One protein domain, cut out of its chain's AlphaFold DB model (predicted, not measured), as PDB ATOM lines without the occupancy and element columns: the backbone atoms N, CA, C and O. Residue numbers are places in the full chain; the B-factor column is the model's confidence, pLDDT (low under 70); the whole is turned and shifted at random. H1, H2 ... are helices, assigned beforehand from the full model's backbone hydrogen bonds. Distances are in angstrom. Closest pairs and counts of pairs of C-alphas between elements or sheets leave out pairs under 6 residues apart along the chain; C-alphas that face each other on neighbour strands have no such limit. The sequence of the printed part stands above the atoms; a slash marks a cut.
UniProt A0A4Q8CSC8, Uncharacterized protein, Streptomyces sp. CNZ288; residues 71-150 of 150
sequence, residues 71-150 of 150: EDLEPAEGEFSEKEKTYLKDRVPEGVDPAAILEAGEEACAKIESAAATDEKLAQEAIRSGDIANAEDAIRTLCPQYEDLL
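This is residues 71 to 150 of the 150 residues of an uncharacterized protein of Streptomyces sp. CNZ288 (UniProt A0A4Q8CSC8). One long helix, H2, runs the length of an elongated domain, and the short helices H1, H4 and H3 pack on successive parts of it, with H5 between H4 and H3. The 80 printed residues hold five named helices, H1 to H5, and no named strand: all helix. The whole is compact, radius of gyration of the C-alphas 13.2 A, spanning 39 by 20 by 17 A.

H1, residues 82 to 88, touches residues 98 to 102 alone of H2, residues 98 to 118, about perpendicular at 82 degrees; Leu 88 and Leu 102 have the closest C-alphas, 6.7 A. H3, residues 120 to 129, forms a helical hairpin with H2, touching its residues 112 to 116 alone; closest C-alphas Ala 115 and Ala 123, 5.1 A. H4, residues 135 to 141, touches residues 105 to 112 alone of H2, closest C-alphas Gly 105 and Ala 138, 5.4 A. H5, residues 144 to 149, touches H3, closest C-alphas Gln 124 and Leu 149, 5.2 A. Every O i to N i+4 pair is within hydrogen-bond range in H1 to H4; H5 has 0 of 2, and 2 of 3 O i to N i+3.

H1 begins at C-alpha 82 (210.837, 218.252, 189.616); H2 measures 30.7 A; H5 ends at C-alpha 149 (213.823, 235.423, 174.434).

The printed part has no cut; residues 71 to 77 are under pLDDT 70.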
ATOM      1  N   GLU A  71     217.613 208.493 188.601       58.78
ATOM      2  CA  GLU A  71     217.439 207.871 189.916       58.78
ATOM      3  C   GLU A  71     218.631 208.068 190.863       58.78
ATOM      4  O   GLU A  71     218.456 207.938 192.071       58.78
ATOM      5  N   ASP A  72     219.789 208.467 190.333       61.78
ATOM      6  CA  ASP A  72     221.017 208.729 191.092       61.78
ATOM      7  C   ASP A  72     221.311 210.245 191.229       61.78
ATOM      8  O   ASP A  72     222.373 210.652 191.706       61.78
ATOM      9  N   LEU A  73     220.366 211.109 190.831       69.06
ATOM     10  CA  LEU A  73     220.435 212.560 191.035       69.06
ATOM     11  C   LEU A  73     220.031 212.916 192.474       69.06
ATOM     12  O   LEU A  73     218.949 213.454 192.715       69.06
ATOM     13  N   GLU A  74     220.893 212.616 193.440       68.50
ATOM     14  CA  GLU A  74     220.698 213.010 194.839       68.50
ATOM     15  C   GLU A  74     221.665 214.146 195.220       68.50
ATOM     16  O   GLU A  74     222.879 214.006 195.044       68.50
ATOM     17  N   PRO A  75     221.170 215.292 195.731       66.56
ATOM     18  CA  PRO A  75     222.039 216.344 196.240       66.56
ATOM     19  C   PRO A  75     222.685 215.919 197.562       66.56
ATOM     20  O   PRO A  75     222.154 215.091 198.304       66.56
ATOM     21  N   ALA A  76     223.804 216.558 197.912       67.81
ATOM     22  CA  ALA A  76     224.478 216.319 199.189       67.81
ATOM     23  C   ALA A  76     223.569 216.579 200.413       67.81
ATOM     24  O   ALA A  76     223.749 215.953 201.459       67.81
ATOM     25  N   GLU A  77     222.587 217.479 200.284       64.50
ATOM     26  CA  GLU A  77     221.573 217.774 201.298       64.50
ATOM     27  C   GLU A  77     220.201 218.023 200.639       64.50
ATOM     28  O   GLU A  77     220.077 218.868 199.756       64.50
ATOM     29  N   GLY A  78     219.147 217.337 201.101       75.00
ATOM     30  CA  GLY A  78     217.767 217.552 200.633       75.00
ATOM     31  C   GLY A  78     217.367 216.717 199.408       75.00
ATOM     32  O   GLY A  78     217.910 215.643 199.183       75.00
ATOM     33  N   GLU A  79     216.378 217.191 198.645       83.50
ATOM     34  CA  GLU A  79     215.919 216.577 197.391       83.50
ATOM     35  C   GLU A  79     215.755 217.664 196.322       83.50
ATOM     36  O   GLU A  79     215.277 218.759 196.630       83.50
ATOM     37  N   PHE A  80     216.095 217.349 195.069       87.25
ATOM     38  CA  PHE A  80     215.821 218.237 193.940       87.25
ATOM     39  C   PHE A  80     214.318 218.345 193.660       87.25
ATOM     40  O   PHE A  80     213.575 217.357 193.728       87.25
ATOM     41  N   SER A  81     213.873 219.535 193.268       89.56
ATOM     42  CA  SER A  81     212.531 219.745 192.734       89.56
ATOM     43  C   SER A  81     212.361 219.088 191.358       89.56
ATOM     44  O   SER A  81     213.323 218.788 190.657       89.56
ATOM     45  N   GLU A  82     211.118 218.879 190.920       89.44
ATOM     46  CA  GLU A  82     210.837 218.252 189.616       89.44
ATOM     47  C   GLU A  82     211.442 219.025 188.431       89.44
ATOM     48  O   GLU A  82     211.879 218.430 187.444       89.44
ATOM     49  N   LYS A  83     211.503 220.360 188.529       90.31
ATOM     50  CA  LYS A  83     212.118 221.208 187.499       90.31
ATOM     51  C   LYS A  83     213.630 221.036 187.462       90.31
ATOM     52  O   LYS A  83     214.198 220.934 186.381       90.31
ATOM     53  N   GLU A  84     214.254 220.966 188.634       92.81
ATOM     54  CA  GLU A  84     215.692 220.738 188.781       92.81
ATOM     55  C   GLU A  84     216.067 219.356 188.243       92.81
ATOM     56  O   GLU A  84     216.956 219.253 187.409       92.81
ATOM     57  N   LYS A  85     215.313 218.306 188.597       91.94
ATOM     58  CA  LYS A  85     215.498 216.957 188.032       91.94
ATOM     59  C   LYS A  85     215.363 216.946 186.511       91.94
ATOM     60  O   LYS A  85     216.191 216.357 185.828       91.94
ATOM     61  N   THR A  86     214.359 217.645 185.977       92.38
ATOM     62  CA  THR A  86     214.164 217.766 184.523       92.38
ATOM     63  C   THR A  86     215.345 218.466 183.850       92.38
ATOM     64  O   THR A  86     215.777 218.036 182.786       92.38
ATOM     65  N   TYR A  87     215.881 219.524 184.464       92.88
ATOM     66  CA  TYR A  87     217.070 220.220 183.973       92.88
ATOM     67  C   TYR A  87     218.324 219.334 184.048       92.88
ATOM     68  O   TYR A  87     219.169 219.397 183.160       92.88
ATOM     69  N   LEU A  88     218.456 218.505 185.085       93.88
ATOM     70  CA  LEU A  88     219.615 217.636 185.308       93.88
ATOM     71  C   LEU A  88     219.598 216.346 184.474       93.88
ATOM     72  O   LEU A  88     220.657 215.751 184.250       93.88
ATOM     73  N   LYS A  89     218.424 215.923 183.997       90.25
ATOM     74  CA  LYS A  89     218.254 214.737 183.153       90.25
ATOM     75  C   LYS A  89     219.237 214.749 181.981       90.25
ATOM     76  O   LYS A  89     219.309 215.721 181.235       90.25
ATOM     77  N   ASP A  90     219.971 213.648 181.815       87.12
ATOM     78  CA  ASP A  90     220.949 213.443 180.737       87.12
ATOM     79  C   ASP A  90     222.050 214.526 180.661       87.12
ATOM     80  O   ASP A  90     222.683 214.704 179.611       87.12
ATOM     81  N   ARG A  91     222.284 215.269 181.753       88.56
ATOM     82  CA  ARG A  91     223.224 216.402 181.801       88.56
ATOM     83  C   ARG A  91     224.264 216.319 182.899       88.56
ATOM     84  O   ARG A  91     225.205 217.101 182.859       88.56
ATOM     85  N   VAL A  92     224.140 215.371 183.824       90.94
ATOM     86  CA  VAL A  92     225.148 215.121 184.858       90.94
ATOM     87  C   VAL A  92     226.110 214.032 184.383       90.94
ATOM     88  O   VAL A  92     225.697 212.875 184.256       90.94
ATOM     89  N   PRO A  93     227.380 214.369 184.092       87.88
ATOM     90  CA  PRO A  93     228.387 213.366 183.775       87.88
ATOM     91  C   PRO A  93     228.717 212.505 185.000       87.88
ATOM     92  O   PRO A  93     228.626 212.970 186.139       87.88
ATOM     93  N   GLU A  94     229.146 211.262 184.781       83.56
ATOM     94  CA  GLU A  94     229.627 210.403 185.865       83.56
ATOM     95  C   GLU A  94     230.715 211.086 186.712       83.56
ATOM     96  O   GLU A  94     231.680 211.659 186.201       83.56
ATOM     97  N   GLY A  95     230.562 211.009 188.036       85.44
ATOM     98  CA  GLY A  95     231.508 211.590 188.992       85.44
ATOM     99  C   GLY A  95     231.434 213.114 189.144       85.44
ATOM    100  O   GLY A  95     232.221 213.670 189.912       85.44
ATOM    101  N   VAL A  96     230.507 213.788 188.457       90.00
ATOM    102  CA  VAL A  96     230.220 215.216 188.644       90.00
ATOM    103  C   VAL A  96     229.065 215.388 189.625       90.00
ATOM    104  O   VAL A  96     228.099 214.633 189.594       90.00
ATOM    105  N   ASP A  97     229.166 216.393 190.494       89.56
ATOM    106  CA  ASP A  97     228.101 216.744 191.434       89.56
ATOM    107  C   ASP A  97     226.874 217.299 190.676       89.56
ATOM    108  O   ASP A  97     226.993 218.342 190.020       89.56
ATOM    109  N   PRO A  98     225.690 216.656 190.765       91.81
ATOM    110  CA  PRO A  98     224.461 217.178 190.173       91.81
ATOM    111  C   PRO A  98     224.142 218.614 190.612       91.81
ATOM    112  O   PRO A  98     223.645 219.406 189.809       91.81
ATOM    113  N   ALA A  99     224.455 218.980 191.860       91.75
ATOM    114  CA  ALA A  99     224.204 220.323 192.372       91.75
ATOM    115  C   ALA A  99     225.046 221.382 191.643       91.75
ATOM    116  O   ALA A  99     224.549 222.474 191.384       91.75
ATOM    117  N   ALA A 100     226.271 221.045 191.227       93.06
ATOM    118  CA  ALA A 100     227.121 221.952 190.454       93.06
ATOM    119  C   ALA A 100     226.565 222.203 189.041       93.06
ATOM    120  O   ALA A 100     226.639 223.317 188.523       93.06
ATOM    121  N   ILE A 101     225.970 221.179 188.417       94.88
ATOM    122  CA  ILE A 101     225.290 221.340 187.124       94.88
ATOM    123  C   ILE A 101     224.052 222.223 187.284       94.88
ATOM    124  O   ILE A 101     223.813 223.096 186.442       94.88
ATOM    125  N   LEU A 102     223.281 222.020 188.358       95.19
ATOM    126  CA  LEU A 102     222.116 222.845 188.660       95.19
ATOM    127  C   LEU A 102     222.512 224.311 188.877       95.19
ATOM    128  O   LEU A 102     221.938 225.184 188.229       95.19
ATOM    129  N   GLU A 103     223.531 224.563 189.699       95.31
ATOM    130  CA  GLU A 103     224.059 225.904 189.976       95.31
ATOM    131  C   GLU A 103     224.472 226.617 188.680       95.31
ATOM    132  O   GLU A 103     224.112 227.774 188.463       95.31
ATOM    133  N   ALA A 104     225.125 225.910 187.750       96.38
ATOM    134  CA  ALA A 104     225.468 226.467 186.441       96.38
ATOM    135  C   ALA A 104     224.229 226.880 185.615       96.38
ATOM    136  O   ALA A 104     224.289 227.823 184.824       96.38
ATOM    137  N   GLY A 105     223.095 226.196 185.791       97.19
ATOM    138  CA  GLY A 105     221.816 226.569 185.177       97.19
ATOM    139  C   GLY A 105     221.154 227.774 185.807       97.19
ATOM    140  O   GLY A 105     220.649 228.651 185.106       97.19
ATOM    141  N   GLU A 106     221.179 227.836 187.131       97.50
ATOM    142  CA  GLU A 106     220.677 228.983 187.880       97.50
ATOM    143  C   GLU A 106     221.498 230.242 187.567       97.50
ATOM    144  O   GLU A 106     220.932 231.320 187.366       97.50
ATOM    145  N   GLU A 107     222.818 230.103 187.406       98.31
ATOM    146  CA  GLU A 107     223.695 231.182 186.951       98.31
ATOM    147  C   GLU A 107     223.332 231.654 185.535       98.31
ATOM    148  O   GLU A 107     223.302 232.861 185.272       98.31
ATOM    149  N   ALA A 108     223.007 230.732 184.622       98.12
ATOM    150  CA  ALA A 108     222.537 231.086 183.285       98.12
ATOM    151  C   ALA A 108     221.247 231.916 183.354       98.12
ATOM    152  O   ALA A 108     221.172 232.986 182.743       98.12
ATOM    153  N   CYS A 109     220.268 231.496 184.163       98.31
ATOM    154  CA  CYS A 109     219.041 232.261 184.392       98.31
ATOM    155  C   CYS A 109     219.321 233.660 184.967       98.31
ATOM    156  O   CYS A 109     218.742 234.638 184.493       98.31
ATOM    157  N   ALA A 110     220.243 233.787 185.926       98.38
ATOM    158  CA  ALA A 110     220.629 235.082 186.491       98.38
ATOM    159  C   ALA A 110     221.307 235.999 185.453       98.38
ATOM    160  O   ALA A 110     221.056 237.211 185.416       98.38
ATOM    161  N   LYS A 111     222.143 235.438 184.570       98.00
ATOM    162  CA  LYS A 111     222.748 236.170 183.445       98.00
ATOM    163  C   LYS A 111     221.692 236.636 182.444       98.00
ATOM    164  O   LYS A 111     221.740 237.792 182.029       98.00
ATOM    165  N   ILE A 112     220.727 235.778 182.104       98.44
ATOM    166  CA  ILE A 112     219.606 236.117 181.214       98.44
ATOM    167  C   ILE A 112     218.766 237.241 181.818       98.44
ATOM    168  O   ILE A 112     218.502 238.224 181.133       98.44
ATOM    169  N   GLU A 113     218.403 237.143 183.100       98.19
ATOM    170  CA  GLU A 113     217.667 238.193 183.810       98.19
ATOM    171  C   GLU A 113     218.398 239.536 183.719       98.19
ATOM    172  O   GLU A 113     217.818 240.551 183.330       98.19
ATOM    173  N   SER A 114     219.696 239.525 184.029       97.75
ATOM    174  CA  SER A 114     220.547 240.715 184.006       97.75
ATOM    175  C   SER A 114     220.650 241.324 182.602       97.75
ATOM    176  O   SER A 114     220.576 242.547 182.436       97.75
ATOM    177  N   ALA A 115     220.807 240.476 181.582       97.31
ATOM    178  CA  ALA A 115     220.896 240.889 180.188       97.31
ATOM    179  C   ALA A 115     219.560 241.458 179.692       97.31
ATOM    180  O   ALA A 115     219.537 242.564 179.159       97.31
ATOM    181  N   ALA A 116     218.448 240.763 179.937       97.75
ATOM    182  CA  ALA A 116     217.110 241.181 179.526       97.75
ATOM    183  C   ALA A 116     216.674 242.483 180.211       97.75
ATOM    184  O   ALA A 116     216.058 243.342 179.581       97.75
ATOM    185  N   ALA A 117     217.050 242.676 181.481       97.56
ATOM    186  CA  ALA A 117     216.831 243.932 182.194       97.56
ATOM    187  C   ALA A 117     217.612 245.113 181.586       97.56
ATOM    188  O   ALA A 117     217.226 246.269 181.774       97.56
ATOM    189  N   THR A 118     218.706 244.831 180.872       97.44
ATOM    190  CA  THR A 118     219.563 245.841 180.242       97.44
ATOM    191  C   THR A 118     219.138 246.127 178.802       97.44
ATOM    192  O   THR A 118     218.897 247.282 178.451       97.44
ATOM    193  N   ASP A 119     219.058 245.091 177.967       97.69
ATOM    194  CA  ASP A 119     218.620 245.148 176.574       97.69
ATOM    195  C   ASP A 119     218.134 243.758 176.139       97.69
ATOM    196  O   ASP A 119     218.913 242.819 175.964       97.69
ATOM    197  N   GLU A 120     216.824 243.642 175.938       97.44
ATOM    198  CA  GLU A 120     216.162 242.395 175.557       97.44
ATOM    199  C   GLU A 120     216.690 241.822 174.235       97.44
ATOM    200  O   GLU A 120     216.868 240.614 174.093       97.44
ATOM    201  N   LYS A 121     217.008 242.686 173.266       97.12
ATOM    202  CA  LYS A 121     217.499 242.245 171.962       97.12
ATOM    203  C   LYS A 121     218.928 241.724 172.069       97.12
ATOM    204  O   LYS A 121     219.250 240.725 171.433       97.12
ATOM    205  N   LEU A 122     219.782 242.376 172.858       96.50
ATOM    206  CA  LEU A 122     221.125 241.859 173.126       96.50
ATOM    207  C   LEU A 122     221.079 240.556 173.926       96.50
ATOM    208  O   LEU A 122     221.882 239.673 173.647       96.50
ATOM    209  N   ALA A 123     220.127 240.395 174.850       97.75
ATOM    210  CA  ALA A 123     219.923 239.130 175.551       97.75
ATOM    211  C   ALA A 123     219.568 237.995 174.574       97.75
ATOM    212  O   ALA A 123     220.193 236.940 174.622       97.75
ATOM    213  N   GLN A 124     218.651 238.234 173.629       98.19
ATOM    214  CA  GLN A 124     218.323 237.263 172.576       98.19
ATOM    215  C   GLN A 124     219.538 236.903 171.708       98.19
ATOM    216  O   GLN A 124     219.725 235.741 171.357       98.19
ATOM    217  N   GLU A 125     220.366 237.884 171.334       97.56
ATOM    218  CA  GLU A 125     221.594 237.615 170.572       97.56
ATOM    219  C   GLU A 125     222.610 236.816 171.400       97.56
ATOM    220  O   GLU A 125     223.209 235.886 170.868       97.56
ATOM    221  N   ALA A 126     222.774 237.118 172.692       97.31
ATOM    222  CA  ALA A 126     223.664 236.384 173.596       97.31
ATOM    223  C   ALA A 126     223.209 234.928 173.800       97.31
ATOM    224  O   ALA A 126     224.033 234.017 173.836       97.31
ATOM    225  N   ILE A 127     221.895 234.690 173.868       97.81
ATOM    226  CA  ILE A 127     221.322 233.337 173.897       97.81
ATOM    227  C   ILE A 127     221.613 232.623 172.571       97.81
ATOM    228  O   ILE A 127     222.209 231.549 172.571       97.81
ATOM    229  N   ARG A 128     221.270 233.239 171.430       97.19
ATOM    230  CA  ARG A 128     221.436 232.630 170.095       97.19
ATOM    231  C   ARG A 128     222.891 232.386 169.693       97.19
ATOM    232  O   ARG A 128     223.155 231.501 168.885       97.19
ATOM    233  N   SER A 129     223.821 233.188 170.200       96.81
ATOM    234  CA  SER A 129     225.259 233.040 169.942       96.81
ATOM    235  C   SER A 129     225.949 232.057 170.887       96.81
ATOM    236  O   SER A 129     227.072 231.652 170.593       96.81
ATOM    237  N   GLY A 130     225.288 231.645 171.975       96.25
ATOM    238  CA  GLY A 130     225.873 230.778 172.998       96.25
ATOM    239  C   GLY A 130     226.747 231.508 174.023       96.25
ATOM    240  O   GLY A 130     227.368 230.854 174.855       96.25
ATOM    241  N   ASP A 131     226.771 232.847 174.024       97.44
ATOM    242  CA  ASP A 131     227.525 233.651 175.000       97.44
ATOM    243  C   ASP A 131     227.070 233.388 176.451       97.44
ATOM    244  O   ASP A 131     227.836 233.562 177.405       97.44
ATOM    245  N   ILE A 132     225.817 232.957 176.629       96.56
ATOM    246  CA  ILE A 132     225.299 232.438 177.896       96.56
ATOM    247  C   ILE A 132     225.199 230.913 177.789       96.56
ATOM    248  O   ILE A 132     224.253 230.372 177.215       96.56
ATOM    249  N   ALA A 133     226.169 230.217 178.378       95.19
ATOM    250  CA  ALA A 133     226.168 228.760 178.445       95.19
ATOM    251  C   ALA A 133     224.888 228.228 179.113       95.19
ATOM    252  O   ALA A 133     224.389 228.814 180.073       95.19
ATOM    253  N   ASN A 134     224.378 227.093 178.621       94.50
ATOM    254  CA  ASN A 134     223.165 226.424 179.116       94.50
ATOM    255  C   ASN A 134     221.862 227.245 179.017       94.50
ATOM    256  O   ASN A 134     220.855 226.841 179.599       94.50
ATOM    257  N   ALA A 135     221.854 228.375 178.298       97.06
ATOM    258  CA  ALA A 135     220.723 229.302 178.290       97.06
ATOM    259  C   ALA A 135     219.402 228.665 177.844       97.06
ATOM    260  O   ALA A 135     218.402 228.799 178.544       97.06
ATOM    261  N   GLU A 136     219.379 227.961 176.709       96.56
ATOM    262  CA  GLU A 136     218.130 227.409 176.171       96.56
ATOM    263  C   GLU A 136     217.488 226.384 177.119       96.56
ATOM    264  O   GLU A 136     216.289 226.462 177.403       96.56
ATOM    265  N   ASP A 137     218.283 225.450 177.647       96.31
ATOM    266  CA  ASP A 137     217.800 224.419 178.571       96.31
ATOM    267  C   ASP A 137     217.360 225.020 179.909       96.31
ATOM    268  O   ASP A 137     216.325 224.628 180.459       96.31
ATOM    269  N   ALA A 138     218.109 226.006 180.416       96.88
ATOM    270  CA  ALA A 138     217.763 226.723 181.638       96.88
ATOM    271  C   ALA A 138     216.443 227.493 181.478       96.88
ATOM    272  O   ALA A 138     215.581 227.398 182.350       96.88
ATOM    273  N   ILE A 139     216.228 228.173 180.345       97.94
ATOM    274  CA  ILE A 139     214.970 228.882 180.060       97.94
ATOM    275  C   ILE A 139     213.799 227.901 180.041       97.94
ATOM    276  O   ILE A 139     212.805 228.126 180.723       97.94
ATOM    277  N   ARG A 140     213.915 226.776 179.334       96.81
ATOM    278  CA  ARG A 140     212.798 225.822 179.186       96.81
ATOM    279  C   ARG A 140     212.388 225.123 180.482       96.81
ATOM    280  O   ARG A 140     211.296 224.561 180.546       96.81
ATOM    281  N   THR A 141     213.249 225.106 181.497       96.12
ATOM    282  CA  THR A 141     213.030 224.307 182.713       96.12
ATOM    283  C   THR A 141     213.069 225.150 183.988       96.12
ATOM    284  O   THR A 141     212.079 225.198 184.725       96.12
ATOM    285  N   LEU A 142     214.179 225.845 184.241       97.25
ATOM    286  CA  LEU A 142     214.436 226.599 185.467       97.25
ATOM    287  C   LEU A 142     213.781 227.988 185.436       97.25
ATOM    288  O   LEU A 142     213.108 228.361 186.401       97.25
ATOM    289  N   CYS A 143     213.911 228.728 184.329       97.69
ATOM    290  CA  CYS A 143     213.409 230.100 184.189       97.69
ATOM    291  C   CYS A 143     212.485 230.323 182.967       97.69
ATOM    292  O   CYS A 143     212.774 231.166 182.111       97.69
ATOM    293  N   PRO A 144     211.315 229.650 182.916       97.19
ATOM    294  CA  PRO A 144     210.381 229.716 181.783       97.19
ATOM    295  C   PRO A 144     209.754 231.092 181.554       97.19
ATOM    296  O   PRO A 144     209.170 231.349 180.509       97.19
ATOM    297  N   GLN A 145     209.886 232.026 182.496       97.19
ATOM    298  CA  GLN A 145     209.467 233.411 182.284       97.19
ATOM    299  C   GLN A 145     210.243 234.128 181.165       97.19
ATOM    300  O   GLN A 145     209.785 235.168 180.702       97.19
ATOM    301  N   TYR A 146     211.401 233.600 180.752       97.75
ATOM    302  CA  TYR A 146     212.228 234.153 179.676       97.75
ATOM    303  C   TYR A 146     212.068 233.408 178.343       97.75
ATOM    304  O   TYR A 146     212.872 233.613 177.438       97.75
ATOM    305  N   GLU A 147     211.042 232.561 178.188       96.88
ATOM    306  CA  GLU A 147     210.778 231.830 176.934       96.88
ATOM    307  C   GLU A 147     210.618 232.748 175.714       96.88
ATOM    308  O   GLU A 147     211.002 232.364 174.614       96.88
ATOM    309  N   ASP A 148     210.129 233.977 175.906       96.88
ATOM    310  CA  ASP A 148     209.988 234.975 174.837       96.88
ATOM    311  C   ASP A 148     211.341 235.455 174.258       96.88
ATOM    312  O   ASP A 148     211.366 236.180 173.262       96.88
ATOM    313  N   LEU A 149     212.468 235.076 174.877       96.25
ATOM    314  CA  LEU A 149     213.823 235.423 174.434       96.25
ATOM    315  C   LEU A 149     214.491 234.347 173.556       96.25
ATOM    316  O   LEU A 149     215.620 234.566 173.109       96.25
ATOM    317  N   LEU A 150     213.831 233.204 173.339       94.00
ATOM    318  CA  LEU A 150     214.323 232.105 172.497       94.00
ATOM    319  C   LEU A 150     214.084 232.353 170.997       94.00
ATOM    320  O   LEU A 150     213.001 232.859 170.622       94.00
TER     321      LEU A 150